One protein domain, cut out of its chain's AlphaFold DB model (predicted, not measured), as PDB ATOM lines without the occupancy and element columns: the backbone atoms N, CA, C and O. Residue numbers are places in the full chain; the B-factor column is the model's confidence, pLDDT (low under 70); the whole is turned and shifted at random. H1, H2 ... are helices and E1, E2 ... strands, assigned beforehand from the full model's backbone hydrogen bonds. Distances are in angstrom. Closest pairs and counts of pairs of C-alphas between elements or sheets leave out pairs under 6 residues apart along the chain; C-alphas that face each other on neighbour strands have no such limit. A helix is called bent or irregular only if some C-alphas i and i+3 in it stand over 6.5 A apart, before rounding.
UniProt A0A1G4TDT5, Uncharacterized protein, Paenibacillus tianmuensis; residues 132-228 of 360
ATOM      1  N   SER A 132     -56.870 -47.142  17.948       90.00
ATOM      2  CA  SER A 132     -56.429 -46.759  16.611       90.00
ATOM      3  C   SER A 132     -55.292 -45.756  16.700       90.00
ATOM      4  O   SER A 132     -55.281 -44.848  17.538       90.00
ATOM      5  N   LEU A 133     -54.342 -45.918  15.790       93.50
ATOM      6  CA  LEU A 133     -53.159 -45.086  15.683       93.50
ATOM      7  C   LEU A 133     -53.276 -44.165  14.467       93.50
ATOM      8  O   LEU A 133     -53.919 -44.495  13.471       93.50
ATOM      9  N   PHE A 134     -52.608 -43.022  14.529       92.94
ATOM     10  CA  PHE A 134     -52.427 -42.135  13.393       92.94
ATOM     11  C   PHE A 134     -50.969 -41.719  13.274       92.94
ATOM     12  O   PHE A 134     -50.305 -41.439  14.272       92.94
ATOM     13  N   ASN A 135     -50.477 -41.677  12.041       93.94
ATOM     14  CA  ASN A 135     -49.108 -41.296  11.740       93.94
ATOM     15  C   ASN A 135     -49.040 -39.798  11.408       93.94
ATOM     16  O   ASN A 135     -49.488 -39.365  10.346       93.94
ATOM     17  N   PHE A 136     -48.502 -39.014  12.337       92.56
ATOM     18  CA  PHE A 136     -48.202 -37.596  12.171       92.56
ATOM     19  C   PHE A 136     -46.725 -37.408  11.800       92.56
ATOM     20  O   PHE A 136     -45.893 -38.284  12.022       92.56
ATOM     21  N   SER A 137     -46.361 -36.222  11.309       90.88
ATOM     22  CA  SER A 137     -44.952 -35.884  11.044       90.88
ATOM     23  C   SER A 137     -44.062 -35.973  12.292       90.88
ATOM     24  O   SER A 137     -42.870 -36.238  12.177       90.88
ATOM     25  N   SER A 138     -44.634 -35.787  13.485       93.00
ATOM     26  CA  SER A 138     -43.937 -35.890  14.772       93.00
ATOM     27  C   SER A 138     -43.909 -37.308  15.360       93.00
ATOM     28  O   SER A 138     -43.333 -37.506  16.431       93.00
ATOM     29  N   GLY A 139     -44.530 -38.296  14.708       94.94
ATOM     30  CA  GLY A 139     -44.584 -39.684  15.169       94.94
ATOM     31  C   GLY A 139     -45.976 -40.306  15.085       94.94
ATOM     32  O   GLY A 139     -46.917 -39.723  14.554       94.94
ATOM     33  N   ILE A 140     -46.105 -41.511  15.634       97.25
ATOM     34  CA  ILE A 140     -47.351 -42.281  15.621       97.25
ATOM     35  C   ILE A 140     -48.040 -42.123  16.971       97.25
ATOM     36  O   ILE A 140     -47.412 -42.342  18.002       97.25
ATOM     37  N   TYR A 141     -49.313 -41.741  16.967       96.38
ATOM     38  CA  TYR A 141     -50.065 -41.411  18.177       96.38
ATOM     39  C   TYR A 141     -51.381 -42.167  18.236       96.38
ATOM     40  O   TYR A 141     -51.986 -42.451  17.203       96.38
ATOM     41  N   VAL A 142     -51.855 -42.436  19.447       94.69
ATOM     42  CA  VAL A 142     -53.205 -42.962  19.666       94.69
ATOM     43  C   VAL A 142     -54.225 -41.852  19.421       94.69
ATOM     44  O   VAL A 142     -54.128 -40.775  20.010       94.69
ATOM     45  N   VAL A 143     -55.209 -42.116  18.559       90.56
ATOM     46  CA  VAL A 143     -56.280 -41.163  18.193       90.56
ATOM     47  C   VAL A 143     -57.677 -41.643  18.564       90.56
ATOM     48  O   VAL A 143     -58.621 -40.855  18.578       90.56
ATOM     49  N   SER A 144     -57.823 -42.929  18.865       87.88
ATOM     50  CA  SER A 144     -59.034 -43.484  19.451       87.88
ATOM     51  C   SER A 144     -58.728 -44.734  20.250       87.88
ATOM     52  O   SER A 144     -57.709 -45.377  20.011       87.88
ATOM     53  N   SER A 145     -59.603 -45.085  21.184       88.06
ATOM     54  CA  SER A 145     -59.473 -46.306  21.970       88.06
ATOM     55  C   SER A 145     -60.815 -46.767  22.511       88.06
ATOM     56  O   SER A 145     -61.756 -45.974  22.607       88.06
ATOM     57  N   THR A 146     -60.874 -48.028  22.933       85.12
ATOM     58  CA  THR A 146     -61.909 -48.487  23.858       85.12
ATOM     59  C   THR A 146     -61.822 -47.701  25.180       85.12
ATOM     60  O   THR A 146     -60.774 -47.108  25.478       85.12
ATOM     61  N   PRO A 147     -62.903 -47.667  25.985       85.69
ATOM     62  CA  PRO A 147     -62.933 -46.904  27.236       85.69
ATOM     63  C   PRO A 147     -61.791 -47.241  28.203       85.69
ATOM     64  O   PRO A 147     -61.223 -46.338  28.810       85.69
ATOM     65  N   GLU A 148     -61.404 -48.516  28.293       86.38
ATOM     66  CA  GLU A 148     -60.304 -48.983  29.151       86.38
ATOM     67  C   GLU A 148     -58.971 -48.290  28.827       86.38
ATOM     68  O   GLU A 148     -58.217 -47.948  29.731       86.38
ATOM     69  N   PHE A 149     -58.708 -48.011  27.548       90.12
ATOM     70  CA  PHE A 149     -57.449 -47.430  27.077       90.12
ATOM     71  C   PHE A 149     -57.556 -45.929  26.756       90.12
ATOM     72  O   PHE A 149     -56.652 -45.367  26.135       90.12
ATOM     73  N   GLN A 150     -58.626 -45.248  27.193       89.00
ATOM     74  CA  GLN A 150     -58.873 -43.826  26.888       89.00
ATOM     75  C   GLN A 150     -57.732 -42.904  27.335       89.00
ATOM     76  O   GLN A 150     -57.449 -41.895  26.688       89.00
ATOM     77  N   PHE A 151     -57.027 -43.270  28.403       91.62
ATOM     78  CA  PHE A 151     -55.874 -42.525  28.906       91.62
ATOM     79  C   PHE A 151     -54.681 -42.502  27.933       91.62
ATOM     80  O   PHE A 151     -53.799 -41.656  28.079       91.62
ATOM     81  N   LEU A 152     -54.637 -43.396  26.934       94.19
ATOM     82  CA  LEU A 152     -53.582 -43.423  25.918       94.19
ATOM     83  C   LEU A 152     -53.783 -42.406  24.803       94.19
ATOM     84  O   LEU A 152     -52.832 -42.126  24.076       94.19
ATOM     85  N   ILE A 153     -54.981 -41.845  24.635       92.56
ATOM     86  CA  ILE A 153     -55.230 -40.968  23.495       92.56
ATOM     87  C   ILE A 153     -54.363 -39.705  23.593       92.56
ATOM     88  O   ILE A 153     -54.272 -39.065  24.639       92.56
ATOM     89  N   GLY A 154     -53.701 -39.357  22.488       93.44
ATOM     90  CA  GLY A 154     -52.718 -38.275  22.426       93.44
ATOM     91  C   GLY A 154     -51.306 -38.677  22.860       93.44
ATOM     92  O   GLY A 154     -50.393 -37.859  22.752       93.44
ATOM     93  N   GLN A 155     -51.088 -39.919  23.302       97.19
ATOM     94  CA  GLN A 155     -49.748 -40.431  23.580       97.19
ATOM     95  C   GLN A 155     -49.082 -40.984  22.319       97.19
ATOM     96  O   GLN A 155     -49.737 -41.552  21.439       97.19
ATOM     97  N   ARG A 156     -47.760 -40.816  22.248       98.31
ATOM     98  CA  ARG A 156     -46.910 -41.269  21.147       98.31
ATOM     99  C   ARG A 156     -46.481 -42.715  21.370       98.31
ATOM    100  O   ARG A 156     -45.922 -43.023  22.415       98.31
ATOM    101  N   LEU A 157     -46.677 -43.581  20.385       98.50
ATOM    102  CA  LEU A 157     -46.143 -44.941  20.377       98.50
ATOM    103  C   LEU A 157     -44.658 -44.917  19.992       98.50
ATOM    104  O   LEU A 157     -44.299 -44.398  18.932       98.50
ATOM    105  N   MET A 158     -43.809 -45.487  20.845       98.44
ATOM    106  CA  MET A 158     -42.350 -45.468  20.693       98.44
ATOM    107  C   MET A 158     -41.772 -46.836  20.334       98.44
ATOM    108  O   MET A 158     -40.887 -46.923  19.483       98.44
ATOM    109  N   GLU A 159     -42.270 -47.897  20.964       98.00
ATOM    110  CA  GLU A 159     -41.713 -49.249  20.863       98.00
ATOM    111  C   GLU A 159     -42.818 -50.298  20.987       98.00
ATOM    112  O   GLU A 159     -43.801 -50.091  21.705       98.00
ATOM    113  N   ILE A 160     -42.617 -51.436  20.325       96.56
ATOM    114  CA  ILE A 160     -43.412 -52.651  20.502       96.56
ATOM    115  C   ILE A 160     -42.462 -53.817  20.759       96.56
ATOM    116  O   ILE A 160     -41.575 -54.073  19.951       96.56
ATOM    117  N   ASN A 161     -42.643 -54.541  21.864       95.00
ATOM    118  CA  ASN A 161     -41.895 -55.760  22.197       95.00
ATOM    119  C   ASN A 161     -40.355 -55.639  22.108       95.00
ATOM    120  O   ASN A 161     -39.680 -56.631  21.848       95.00
ATOM    121  N   GLY A 162     -39.774 -54.462  22.353       94.75
ATOM    122  CA  GLY A 162     -38.320 -54.238  22.262       94.75
ATOM    123  C   GLY A 162     -37.880 -53.590  20.956       94.75
ATOM    124  O   GLY A 162     -36.728 -53.185  20.835       94.75
ATOM    125  N   TYR A 163     -38.781 -53.481  19.981       97.44
ATOM    126  CA  TYR A 163     -38.489 -52.941  18.664       97.44
ATOM    127  C   TYR A 163     -38.942 -51.484  18.564       97.44
ATOM    128  O   TYR A 163     -40.132 -51.205  18.756       97.44
ATOM    129  N   PRO A 164     -38.039 -50.548  18.213       97.94
ATOM    130  CA  PRO A 164     -38.423 -49.179  17.901       97.94
ATOM    131  C   PRO A 164     -39.506 -49.156  16.822       97.94
ATOM    132  O   PRO A 164     -39.419 -49.879  15.826       97.94
ATOM    133  N   ILE A 165     -40.508 -48.290  16.979       97.75
ATOM    134  CA  ILE A 165     -41.668 -48.257  16.079       97.75
ATOM    135  C   ILE A 165     -41.282 -48.005  14.611       97.75
ATOM    136  O   ILE A 165     -41.966 -48.467  13.702       97.75
ATOM    137  N   ALA A 166     -40.161 -47.318  14.368       96.12
ATOM    138  CA  ALA A 166     -39.610 -47.121  13.030       96.12
ATOM    139  C   ALA A 166     -39.186 -48.449  12.373       96.12
ATOM    140  O   ALA A 166     -39.552 -48.702  11.229       96.12
ATOM    141  N   SER A 167     -38.496 -49.325  13.107       97.44
ATOM    142  CA  SER A 167     -38.107 -50.657  12.624       97.44
ATOM    143  C   SER A 167     -39.320 -51.565  12.428       97.44
ATOM    144  O   SER A 167     -39.349 -52.365  11.496       97.44
ATOM    145  N   VAL A 168     -40.347 -51.416  13.273       97.88
ATOM    146  CA  VAL A 168     -41.626 -52.115  13.082       97.88
ATOM    147  C   VAL A 168     -42.267 -51.683  11.766       97.88
ATOM    148  O   VAL A 168     -42.616 -52.532  10.950       97.88
ATOM    149  N   LYS A 169     -42.362 -50.370  11.520       97.50
ATOM    150  CA  LYS A 169     -42.890 -49.826  10.264       97.50
ATOM    151  C   LYS A 169     -42.136 -50.361   9.048       97.50
ATOM    152  O   LYS A 169     -42.784 -50.715   8.069       97.50
ATOM    153  N   GLU A 170     -40.812 -50.470   9.128       97.00
ATOM    154  CA  GLU A 170     -39.997 -50.999   8.030       97.00
ATOM    155  C   GLU A 170     -40.328 -52.459   7.700       97.00
ATOM    156  O   GLU A 170     -40.458 -52.802   6.535       97.00
ATOM    157  N   ARG A 171     -40.563 -53.331   8.689       97.75
ATOM    158  CA  ARG A 171     -40.993 -54.710   8.372       97.75
ATOM    159  C   ARG A 171     -42.423 -54.776   7.853       97.75
ATOM    160  O   ARG A 171     -42.722 -55.602   7.002       97.75
ATOM    161  N   TYR A 172     -43.309 -53.909   8.337       97.88
ATOM    162  CA  TYR A 172     -44.671 -53.832   7.806       97.88
ATOM    163  C   TYR A 172     -44.715 -53.290   6.371       97.88
ATOM    164  O   TYR A 172     -45.628 -53.631   5.624       97.88
ATOM    165  N   ARG A 173     -43.738 -52.468   5.968       97.88
ATOM    166  CA  ARG A 173     -43.598 -51.987   4.589       97.88
ATOM    167  C   ARG A 173     -43.523 -53.144   3.590       97.88
ATOM    168  O   ARG A 173     -44.137 -53.047   2.531       97.88
ATOM    169  N   ASP A 174     -42.858 -54.237   3.961       97.38
ATOM    170  CA  ASP A 174     -42.676 -55.426   3.115       97.38
ATOM    171  C   ASP A 174     -43.976 -56.215   2.872       97.38
ATOM    172  O   ASP A 174     -44.020 -57.047   1.972       97.38
ATOM    173  N   ILE A 175     -45.043 -55.953   3.638       97.94
ATOM    174  CA  ILE A 175     -46.343 -56.634   3.497       97.94
ATOM    175  C   ILE A 175     -47.478 -55.708   3.056       97.94
ATOM    176  O   ILE A 175     -48.609 -56.159   2.890       97.94
ATOM    177  N   ILE A 176     -47.214 -54.409   2.909       97.88
ATOM    178  CA  ILE A 176     -48.194 -53.429   2.437       97.88
ATOM    179  C   ILE A 176     -47.941 -53.221   0.943       97.88
ATOM    180  O   ILE A 176     -46.909 -52.651   0.600       97.88
ATOM    181  N   PRO A 177     -48.854 -53.606   0.039       97.12
ATOM    182  CA  PRO A 177     -48.723 -53.272  -1.375       97.12
ATOM    183  C   PRO A 177     -48.758 -51.750  -1.563       97.12
ATOM    184  O   PRO A 177     -49.656 -51.067  -1.059       97.12
ATOM    185  N   HIS A 178     -47.746 -51.190  -2.229       96.56
ATOM    186  CA  HIS A 178     -47.589 -49.741  -2.324       96.56
ATOM    187  C   HIS A 178     -46.838 -49.273  -3.571       96.56
ATOM    188  O   HIS A 178     -45.865 -49.872  -4.035       96.56
ATOM    189  N   GLU A 179     -47.247 -48.101  -4.052       94.12
ATOM    190  CA  GLU A 179     -46.562 -47.366  -5.115       94.12
ATOM    191  C   GLU A 179     -45.599 -46.306  -4.559       94.12
ATOM    192  O   GLU A 179     -44.662 -45.905  -5.243       94.12
ATOM    193  N   ASN A 180     -45.822 -45.847  -3.320       94.75
ATOM    194  CA  ASN A 180     -45.041 -44.795  -2.669       94.75
ATOM    195  C   ASN A 180     -45.112 -44.865  -1.127       94.75
ATOM    196  O   ASN A 180     -46.000 -45.492  -0.546       94.75
ATOM    197  N   GLU A 181     -44.199 -44.152  -0.461       94.69
ATOM    198  CA  GLU A 181     -44.055 -44.139   1.007       94.69
ATOM    199  C   GLU A 181     -45.197 -43.441   1.758       94.69
ATOM    200  O   GLU A 181     -45.405 -43.676   2.958       94.69
ATOM    201  N   TYR A 182     -45.960 -42.575   1.086       95.19
ATOM    202  CA  TYR A 182     -47.113 -41.923   1.703       95.19
ATOM    203  C   TYR A 182     -48.208 -42.952   1.976       95.19
ATOM    204  O   TYR A 182     -48.748 -42.979   3.084       95.19
ATOM    205  N   TRP A 183     -48.453 -43.859   1.026       96.19
ATOM    206  CA  TRP A 183     -49.418 -44.941   1.202       96.19
ATOM    207  C   TRP A 183     -49.017 -45.902   2.323       96.19
ATOM    208  O   TRP A 183     -49.830 -46.176   3.204       96.19
ATOM    209  N   VAL A 184     -47.741 -46.308   2.385       96.88
ATOM    210  CA  VAL A 184     -47.205 -47.108   3.506       96.88
ATOM    211  C   VAL A 184     -47.444 -46.395   4.834       96.88
ATOM    212  O   VAL A 184     -47.925 -46.983   5.801       96.88
ATOM    213  N   SER A 185     -47.159 -45.093   4.887       95.44
ATOM    214  CA  SER A 185     -47.336 -44.287   6.097       95.44
ATOM    215  C   SER A 185     -48.793 -44.188   6.552       95.44
ATOM    216  O   SER A 185     -49.025 -44.064   7.756       95.44
ATOM    217  N   TYR A 186     -49.745 -44.237   5.619       95.56
ATOM    218  CA  TYR A 186     -51.180 -44.212   5.891       95.56
ATOM    219  C   TYR A 186     -51.749 -45.591   6.261       95.56
ATOM    220  O   TYR A 186     -52.584 -45.682   7.161       95.56
ATOM    221  N   GLN A 187     -51.279 -46.660   5.612       95.75
ATOM    222  CA  GLN A 187     -51.743 -48.032   5.842       95.75
ATOM    223  C   GLN A 187     -51.120 -48.683   7.076       95.75
ATOM    224  O   GLN A 187     -51.788 -49.464   7.750       95.75
ATOM    225  N   PHE A 188     -49.878 -48.335   7.424       97.00
ATOM    226  CA  PHE A 188     -49.164 -48.951   8.542       97.00
ATOM    227  C   PHE A 188     -49.974 -48.987   9.853       97.00
ATOM    228  O   PHE A 188     -50.116 -50.074  10.410       97.00
ATOM    229  N   PRO A 189     -50.589 -47.883  10.329       94.50
ATOM    230  CA  PRO A 189     -51.448 -47.924  11.515       94.50
ATOM    231  C   PRO A 189     -52.628 -48.904  11.418       94.50
ATOM    232  O   PRO A 189     -53.005 -49.500  12.425       94.50
ATOM    233  N   LYS A 190     -53.208 -49.081  10.222       91.19
ATOM    234  CA  LYS A 190     -54.334 -49.999   9.985       91.19
ATOM    235  C   LYS A 190     -53.878 -51.454  10.050       91.19
ATOM    236  O   LYS A 190     -54.522 -52.261  10.707       91.19
ATOM    237  N   TYR A 191     -52.736 -51.766   9.438       94.31
ATOM    238  CA  TYR A 191     -52.147 -53.107   9.465       94.31
ATOM    239  C   TYR A 191     -51.650 -53.467  10.869       94.31
ATOM    240  O   TYR A 191     -51.859 -54.583  11.335       94.31
ATOM    241  N   LEU A 192     -51.036 -52.514  11.575       93.75
ATOM    242  CA  LEU A 192     -50.544 -52.711  12.937       93.75
ATOM    243  C   LEU A 192     -51.671 -53.034  13.931       93.75
ATOM    244  O   LEU A 192     -51.429 -53.714  14.926       93.75
ATOM    245  N   LYS A 193     -52.906 -52.592  13.649       90.19
ATOM    246  CA  LYS A 193     -54.088 -52.928  14.453       90.19
ATOM    247  C   LYS A 193     -54.335 -54.438  14.518       90.19
ATOM    248  O   LYS A 193     -54.842 -54.906  15.530       90.19
ATOM    249  N   ASN A 194     -53.953 -55.193  13.488       89.44
ATOM    250  CA  ASN A 194     -54.106 -56.642  13.444       89.44
ATOM    251  C   ASN A 194     -52.939 -57.344  14.162       89.44
ATOM    252  O   ASN A 194     -51.827 -57.449  13.635       89.44
ATOM    253  N   LEU A 195     -53.210 -57.878  15.357       88.88
ATOM    254  CA  LEU A 195     -52.203 -58.543  16.190       88.88
ATOM    255  C   LEU A 195     -51.653 -59.828  15.547       88.88
ATOM    256  O   LEU A 195     -50.508 -60.200  15.809       88.88
ATOM    257  N   ASN A 196     -52.419 -60.479  14.664       88.25
ATOM    258  CA  ASN A 196     -51.957 -61.675  13.958       88.25
ATOM    259  C   ASN A 196     -50.833 -61.350  12.964       88.25
ATOM    260  O   ASN A 196     -49.920 -62.154  12.804       88.25
ATOM    261  N   LEU A 197     -50.839 -60.164  12.342       92.19
ATOM    262  CA  LEU A 197     -49.733 -59.745  11.470       92.19
ATOM    263  C   LEU A 197     -48.463 -59.475  12.260       92.19
ATOM    264  O   LEU A 197     -47.379 -59.850  11.831       92.19
ATOM    265  N   MET A 198     -48.598 -58.856  13.430       91.69
ATOM    266  CA  MET A 198     -47.461 -58.602  14.308       91.69
ATOM    267  C   MET A 198     -46.791 -59.917  14.727       91.69
ATOM    268  O   MET A 198     -45.563 -60.015  14.726       91.69
ATOM    269  N   TYR A 199     -47.597 -60.936  15.039       90.06
ATOM    270  CA  TYR A 199     -47.112 -62.289  15.298       90.06
ATOM    271  C   TYR A 199     -46.463 -62.917  14.054       90.06
ATOM    272  O   TYR A 199     -45.327 -63.380  14.130       90.06
ATOM    273  N   GLY A 200     -47.131 -62.866  12.896       92.19
ATOM    274  CA  GLY A 200     -46.609 -63.405  11.634       92.19
ATOM    275  C   GLY A 200     -45.284 -62.772  11.186       92.19
ATOM    276  O   GLY A 200     -44.439 -63.459  10.623       92.19
ATOM    277  N   LEU A 201     -45.069 -61.492  11.503       95.00
ATOM    278  CA  LEU A 201     -43.824 -60.754  11.254       95.00
ATOM    279  C   LEU A 201     -42.727 -61.014  12.304       95.00
ATOM    280  O   LEU A 201     -41.630 -60.469  12.193       95.00
ATOM    281  N   GLY A 202     -42.999 -61.824  13.329       92.69
ATOM    282  CA  GLY A 202     -42.018 -62.204  14.348       92.69
ATOM    283  C   GLY A 202     -41.797 -61.164  15.451       92.69
ATOM    284  O   GLY A 202     -40.889 -61.325  16.268       92.69
ATOM    285  N   PHE A 203     -42.633 -60.125  15.540       92.50
ATOM    286  CA  PHE A 203     -42.559 -59.146  16.633       92.50
ATOM    287  C   PHE A 203     -43.084 -59.687  17.961       92.50
ATOM    288  O   PHE A 203     -42.902 -59.056  18.999       92.50
ATOM    289  N   ASN A 204     -43.719 -60.857  17.949       83.06
ATOM    290  CA  ASN A 204     -44.135 -61.574  19.139       83.06
ATOM    291  C   ASN A 204     -43.774 -63.062  18.980       83.06
ATOM    292  O   ASN A 204     -44.235 -63.717  18.054       83.06
ATOM    293  N   GLN A 205     -42.949 -63.608  19.877       73.88
ATOM    294  CA  GLN A 205     -42.495 -65.007  19.850       73.88
ATOM    295  C   GLN A 205     -43.517 -65.966  20.492       73.88
ATOM    296  O   GLN A 205     -43.181 -66.740  21.385       73.88
ATOM    297  N   GLY A 206     -44.788 -65.874  20.100       64.00
ATOM    298  CA  GLY A 206     -45.850 -66.769  20.588       64.00
ATOM    299  C   GLY A 206     -46.337 -66.457  22.003       64.00
ATOM    300  O   GLY A 206     -47.017 -67.271  22.622       64.00
ATOM    301  N   LYS A 207     -46.013 -65.274  22.531       62.72
ATOM    302  CA  LYS A 207     -46.542 -64.801  23.809       62.72
ATOM    303  C   LYS A 207     -47.970 -64.309  23.603       62.72
ATOM    304  O   LYS A 207     -48.254 -63.531  22.697       62.72
ATOM    305  N   HIS A 208     -48.869 -64.665  24.510       74.06
ATOM    306  CA  HIS A 208     -50.231 -64.122  24.520       74.06
ATOM    307  C   HIS A 208     -50.300 -62.668  25.017       74.06
ATOM    308  O   HIS A 208     -51.386 -62.187  25.310       74.06
ATOM    309  N   GLU A 209     -49.171 -61.963  25.133       87.31
ATOM    310  CA  GLU A 209     -49.080 -60.591  25.632       87.31
ATOM    311  C   GLU A 209     -48.061 -59.788  24.816       87.31
ATOM    312  O   GLU A 209     -46.980 -60.280  24.489       87.31
ATOM    313  N   ASN A 210     -48.419 -58.545  24.502       91.25
ATOM    314  CA  ASN A 210     -47.628 -57.593  23.734       91.25
ATOM    315  C   ASN A 210     -47.343 -56.355  24.579       91.25
ATOM    316  O   ASN A 210     -48.259 -55.777  25.164       91.25
ATOM    317  N   ARG A 211     -46.077 -55.942  24.613       94.50
ATOM    318  CA  ARG A 211     -45.585 -54.757  25.309       94.50
ATOM    319  C   ARG A 211     -45.538 -53.567  24.357       94.50
ATOM    320  O   ARG A 211     -44.900 -53.649  23.311       94.50
ATOM    321  N   PHE A 212     -46.121 -52.448  24.763       97.12
ATOM    322  CA  PHE A 212     -46.098 -51.177  24.044       97.12
ATOM    323  C   PHE A 212     -45.517 -50.092  24.942       97.12
ATOM    324  O   PHE A 212     -45.958 -49.935  26.079       97.12
ATOM    325  N   MET A 213     -44.559 -49.325  24.430       98.38
ATOM    326  CA  MET A 213     -44.021 -48.163  25.138       98.38
ATOM    327  C   MET A 213     -44.645 -46.895  24.571       98.38
ATOM    328  O   MET A 213     -44.498 -46.605  23.380       98.38
ATOM    329  N   PHE A 214     -45.315 -46.130  25.428       98.56
ATOM    330  CA  PHE A 214     -45.934 -44.858  25.077       98.56
ATOM    331  C   PHE A 214     -45.243 -43.694  25.770       98.56
ATOM    332  O   PHE A 214     -44.841 -43.804  26.925       98.56
ATOM    333  N   GLN A 215     -45.140 -42.568  25.073       98.38
ATOM    334  CA  GLN A 215     -44.654 -41.307  25.611       98.38
ATOM    335  C   GLN A 215     -45.794 -40.284  25.663       98.38
ATOM    336  O   GLN A 215     -46.487 -40.053  24.668       98.38
ATOM    337  N   ASN A 216     -45.980 -39.651  26.818       96.44
ATOM    338  CA  ASN A 216     -46.943 -38.568  27.000       96.44
ATOM    339  C   ASN A 216     -46.368 -37.201  26.568       96.44
ATOM    340  O   ASN A 216     -45.184 -37.066  26.261       96.44
ATOM    341  N   SER A 217     -47.200 -36.157  26.572       93.50
ATOM    342  CA  SER A 217     -46.809 -34.802  26.144       93.50
ATOM    343  C   SER A 217     -45.755 -34.123  27.029       93.50
ATOM    344  O   SER A 217     -45.132 -33.161  26.591       93.50
ATOM    345  N   GLN A 218     -45.534 -34.617  28.250       95.56
ATOM    346  CA  GLN A 218     -44.509 -34.128  29.180       95.56
ATOM    347  C   GLN A 218     -43.188 -34.908  29.054       95.56
ATOM    348  O   GLN A 218     -42.249 -34.657  29.802       95.56
ATOM    349  N   GLY A 219     -43.108 -35.866  28.124       95.75
ATOM    350  CA  GLY A 219     -41.937 -36.713  27.904       95.75
ATOM    351  C   GLY A 219     -41.886 -37.970  28.774       95.75
ATOM    352  O   GLY A 219     -40.999 -38.798  28.568       95.75
ATOM    353  N   GLY A 220     -42.837 -38.154  29.695       97.31
ATOM    354  CA  GLY A 220     -42.937 -39.348  30.534       97.31
ATOM    355  C   GLY A 220     -43.271 -40.587  29.707       97.31
ATOM    356  O   GLY A 220     -44.112 -40.525  28.809       97.31
ATOM    357  N   VAL A 221     -42.615 -41.705  30.014       97.88
ATOM    358  CA  VAL A 221     -42.756 -42.975  29.292       97.88
ATOM    359  C   VAL A 221     -43.485 -43.993  30.164       97.88
ATOM    360  O   VAL A 221     -43.189 -44.109  31.350       97.88
ATOM    361  N   GLN A 222     -44.420 -44.738  29.576       97.12
ATOM    362  CA  GLN A 222     -45.130 -45.829  30.239       97.12
ATOM    363  C   GLN A 222     -45.183 -47.092  29.379       97.12
ATOM    364  O   GLN A 222     -45.287 -47.023  28.153       97.12
ATOM    365  N   GLU A 223     -45.127 -48.241  30.046       97.62
ATOM    366  CA  GLU A 223     -45.309 -49.561  29.449       97.62
ATOM    367  C   GLU A 223     -46.775 -49.984  29.566       97.62
ATOM    368  O   GLU A 223     -47.348 -49.939  30.651       97.62
ATOM    369  N   ILE A 224     -47.360 -50.449  28.463       95.62
ATOM    370  CA  ILE A 224     -48.700 -51.036  28.414       95.62
ATOM    371  C   ILE A 224     -48.606 -52.455  27.882       95.62
ATOM    372  O   ILE A 224     -47.913 -52.720  26.899       95.62
ATOM    373  N   ARG A 225     -49.338 -53.365  28.519       93.19
ATOM    374  CA  ARG A 225     -49.419 -54.769  28.130       93.19
ATOM    375  C   ARG A 225     -50.807 -55.085  27.612       93.19
ATOM    376  O   ARG A 225     -51.795 -54.776  28.269       93.19
ATOM    377  N   ILE A 226     -50.871 -55.691  26.433       88.56
ATOM    378  CA  ILE A 226     -52.127 -56.036  25.762       88.56
ATOM    379  C   ILE A 226     -52.095 -57.511  25.416       88.56
ATOM    380  O   ILE A 226     -51.159 -57.980  24.762       88.56
ATOM    381  N   ARG A 227     -53.123 -58.243  25.844       82.75
ATOM    382  CA  ARG A 227     -53.239 -59.667  25.543       82.75
ATOM    383  C   ARG A 227     -53.706 -59.892  24.106       82.75
ATOM    384  O   ARG A 227     -54.570 -59.181  23.606       82.75
ATOM    385  N   SER A 228     -53.129 -60.890  23.449       72.38
ATOM    386  CA  SER A 228     -53.598 -61.367  22.146       72.38
ATOM    387  C   SER A 228     -54.930 -62.107  22.319       72.38
ATOM    388  O   SER A 228     -55.071 -62.882  23.264       72.38
TER     389      SER A 228
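This is residues 132 to 228 of the 360 residues of an uncharacterized protein of Paenibacillus tianmuensis (UniProt A0A1G4TDT5). A strongly twisted, curled sheet of five antiparallel strands has H1 and H3 on one face, while H2 packs beside it at E3. H2 and H3, roughly at right angles to each other, make a helical end away from the E4 and E5 hairpin, and H4 only grazes the sheet. The printed part has 97 residues with four named helices and five named strands, along the chain E1 E2 H1 E3 H2 H3 H4 E4 E5; the class is mixed, helices and strands, and the sheet's order is E1 E2 E3 E4 E5. It is compact, with a radius of gyration of the C-alphas of 13.0 A and spans of 36 by 32 by 23 A.

The sheet holds E1, residues 132 to 136, beginning at C-alpha 132 (-56.429, -46.759, 16.611); E2, residues 139 to 145, 17.7 A long; E3, residues 156 to 160; E4, residues 209 to 215, 19.8 A; and E5, residues 221 to 227, 20.1 A, ending at C-alpha 227 (-53.239, -59.667, 25.543). The helices are H1, residues 147 to 152; H2, residues 165 to 173, 12.2 A; H3, residues 181 to 192, 16.1 A, beginning at C-alpha 181 (-44.055, -44.139, 1.007); and H4, residues 195 to 200. H1 is irregular, with C-alphas 148 and 151 7.8 A apart; H3 is only just irregular, with C-alphas 186 and 189 6.7 A apart.

E1 and E5 are the edge strands. E1 and E2 form a hairpin, with N 134 and O 141 at 2.8 A. N 157 of E3 is 2.8 A from O 140 of E2. N 158 of E3 and O 213 of E4 are 2.9 A apart. E4 and E5 form a hairpin, with N 212 and O 224 at 2.8 A. H1 and H3 are on the same face of the sheet E1 E2 E3 E4 E5, an arrangement in two layers, that is, helices on one face of a sheet. H1 has a height over the sheet of 4.5 A and is over none of the strands; its closest C-alphas to E2 are those of Leu 152 and Val 142, 6.3 A apart. H3 has a height of 5.5 A and is only just over none, with 2 of its C-alphas falling on E1; its closest C-alphas to E1 are those of Pro 189 and Leu 133, 5.3 A apart. H2 stands at the sheet's level, with a height of 3.3 A; the closest C-alphas of H2 and E3 are those of Ile 165 and Glu 159, 4.9 A apart. H2 and H3 touch, about perpendicular at 79 degrees, closest at the C-alphas of Arg 173 and Val 184, 6.2 A. H3 and H4 are close but not clearly touching, closest at the C-alphas of Leu 192 and Met 198, 6.8 A. In H2 and H4 every O i to N i+4 pair is within hydrogen-bond range; H3 has 6 of 8, and H1 0 of 2, beside 2 of 3 O i to N i+3 pairs.

The C-alphas farthest apart, those of Glu 148 and Glu 179, are 37.0 A apart. The printed part has no cut and no long link. Mean pLDDT of the printed part is 92.8; residues 206 to 207 are under 70.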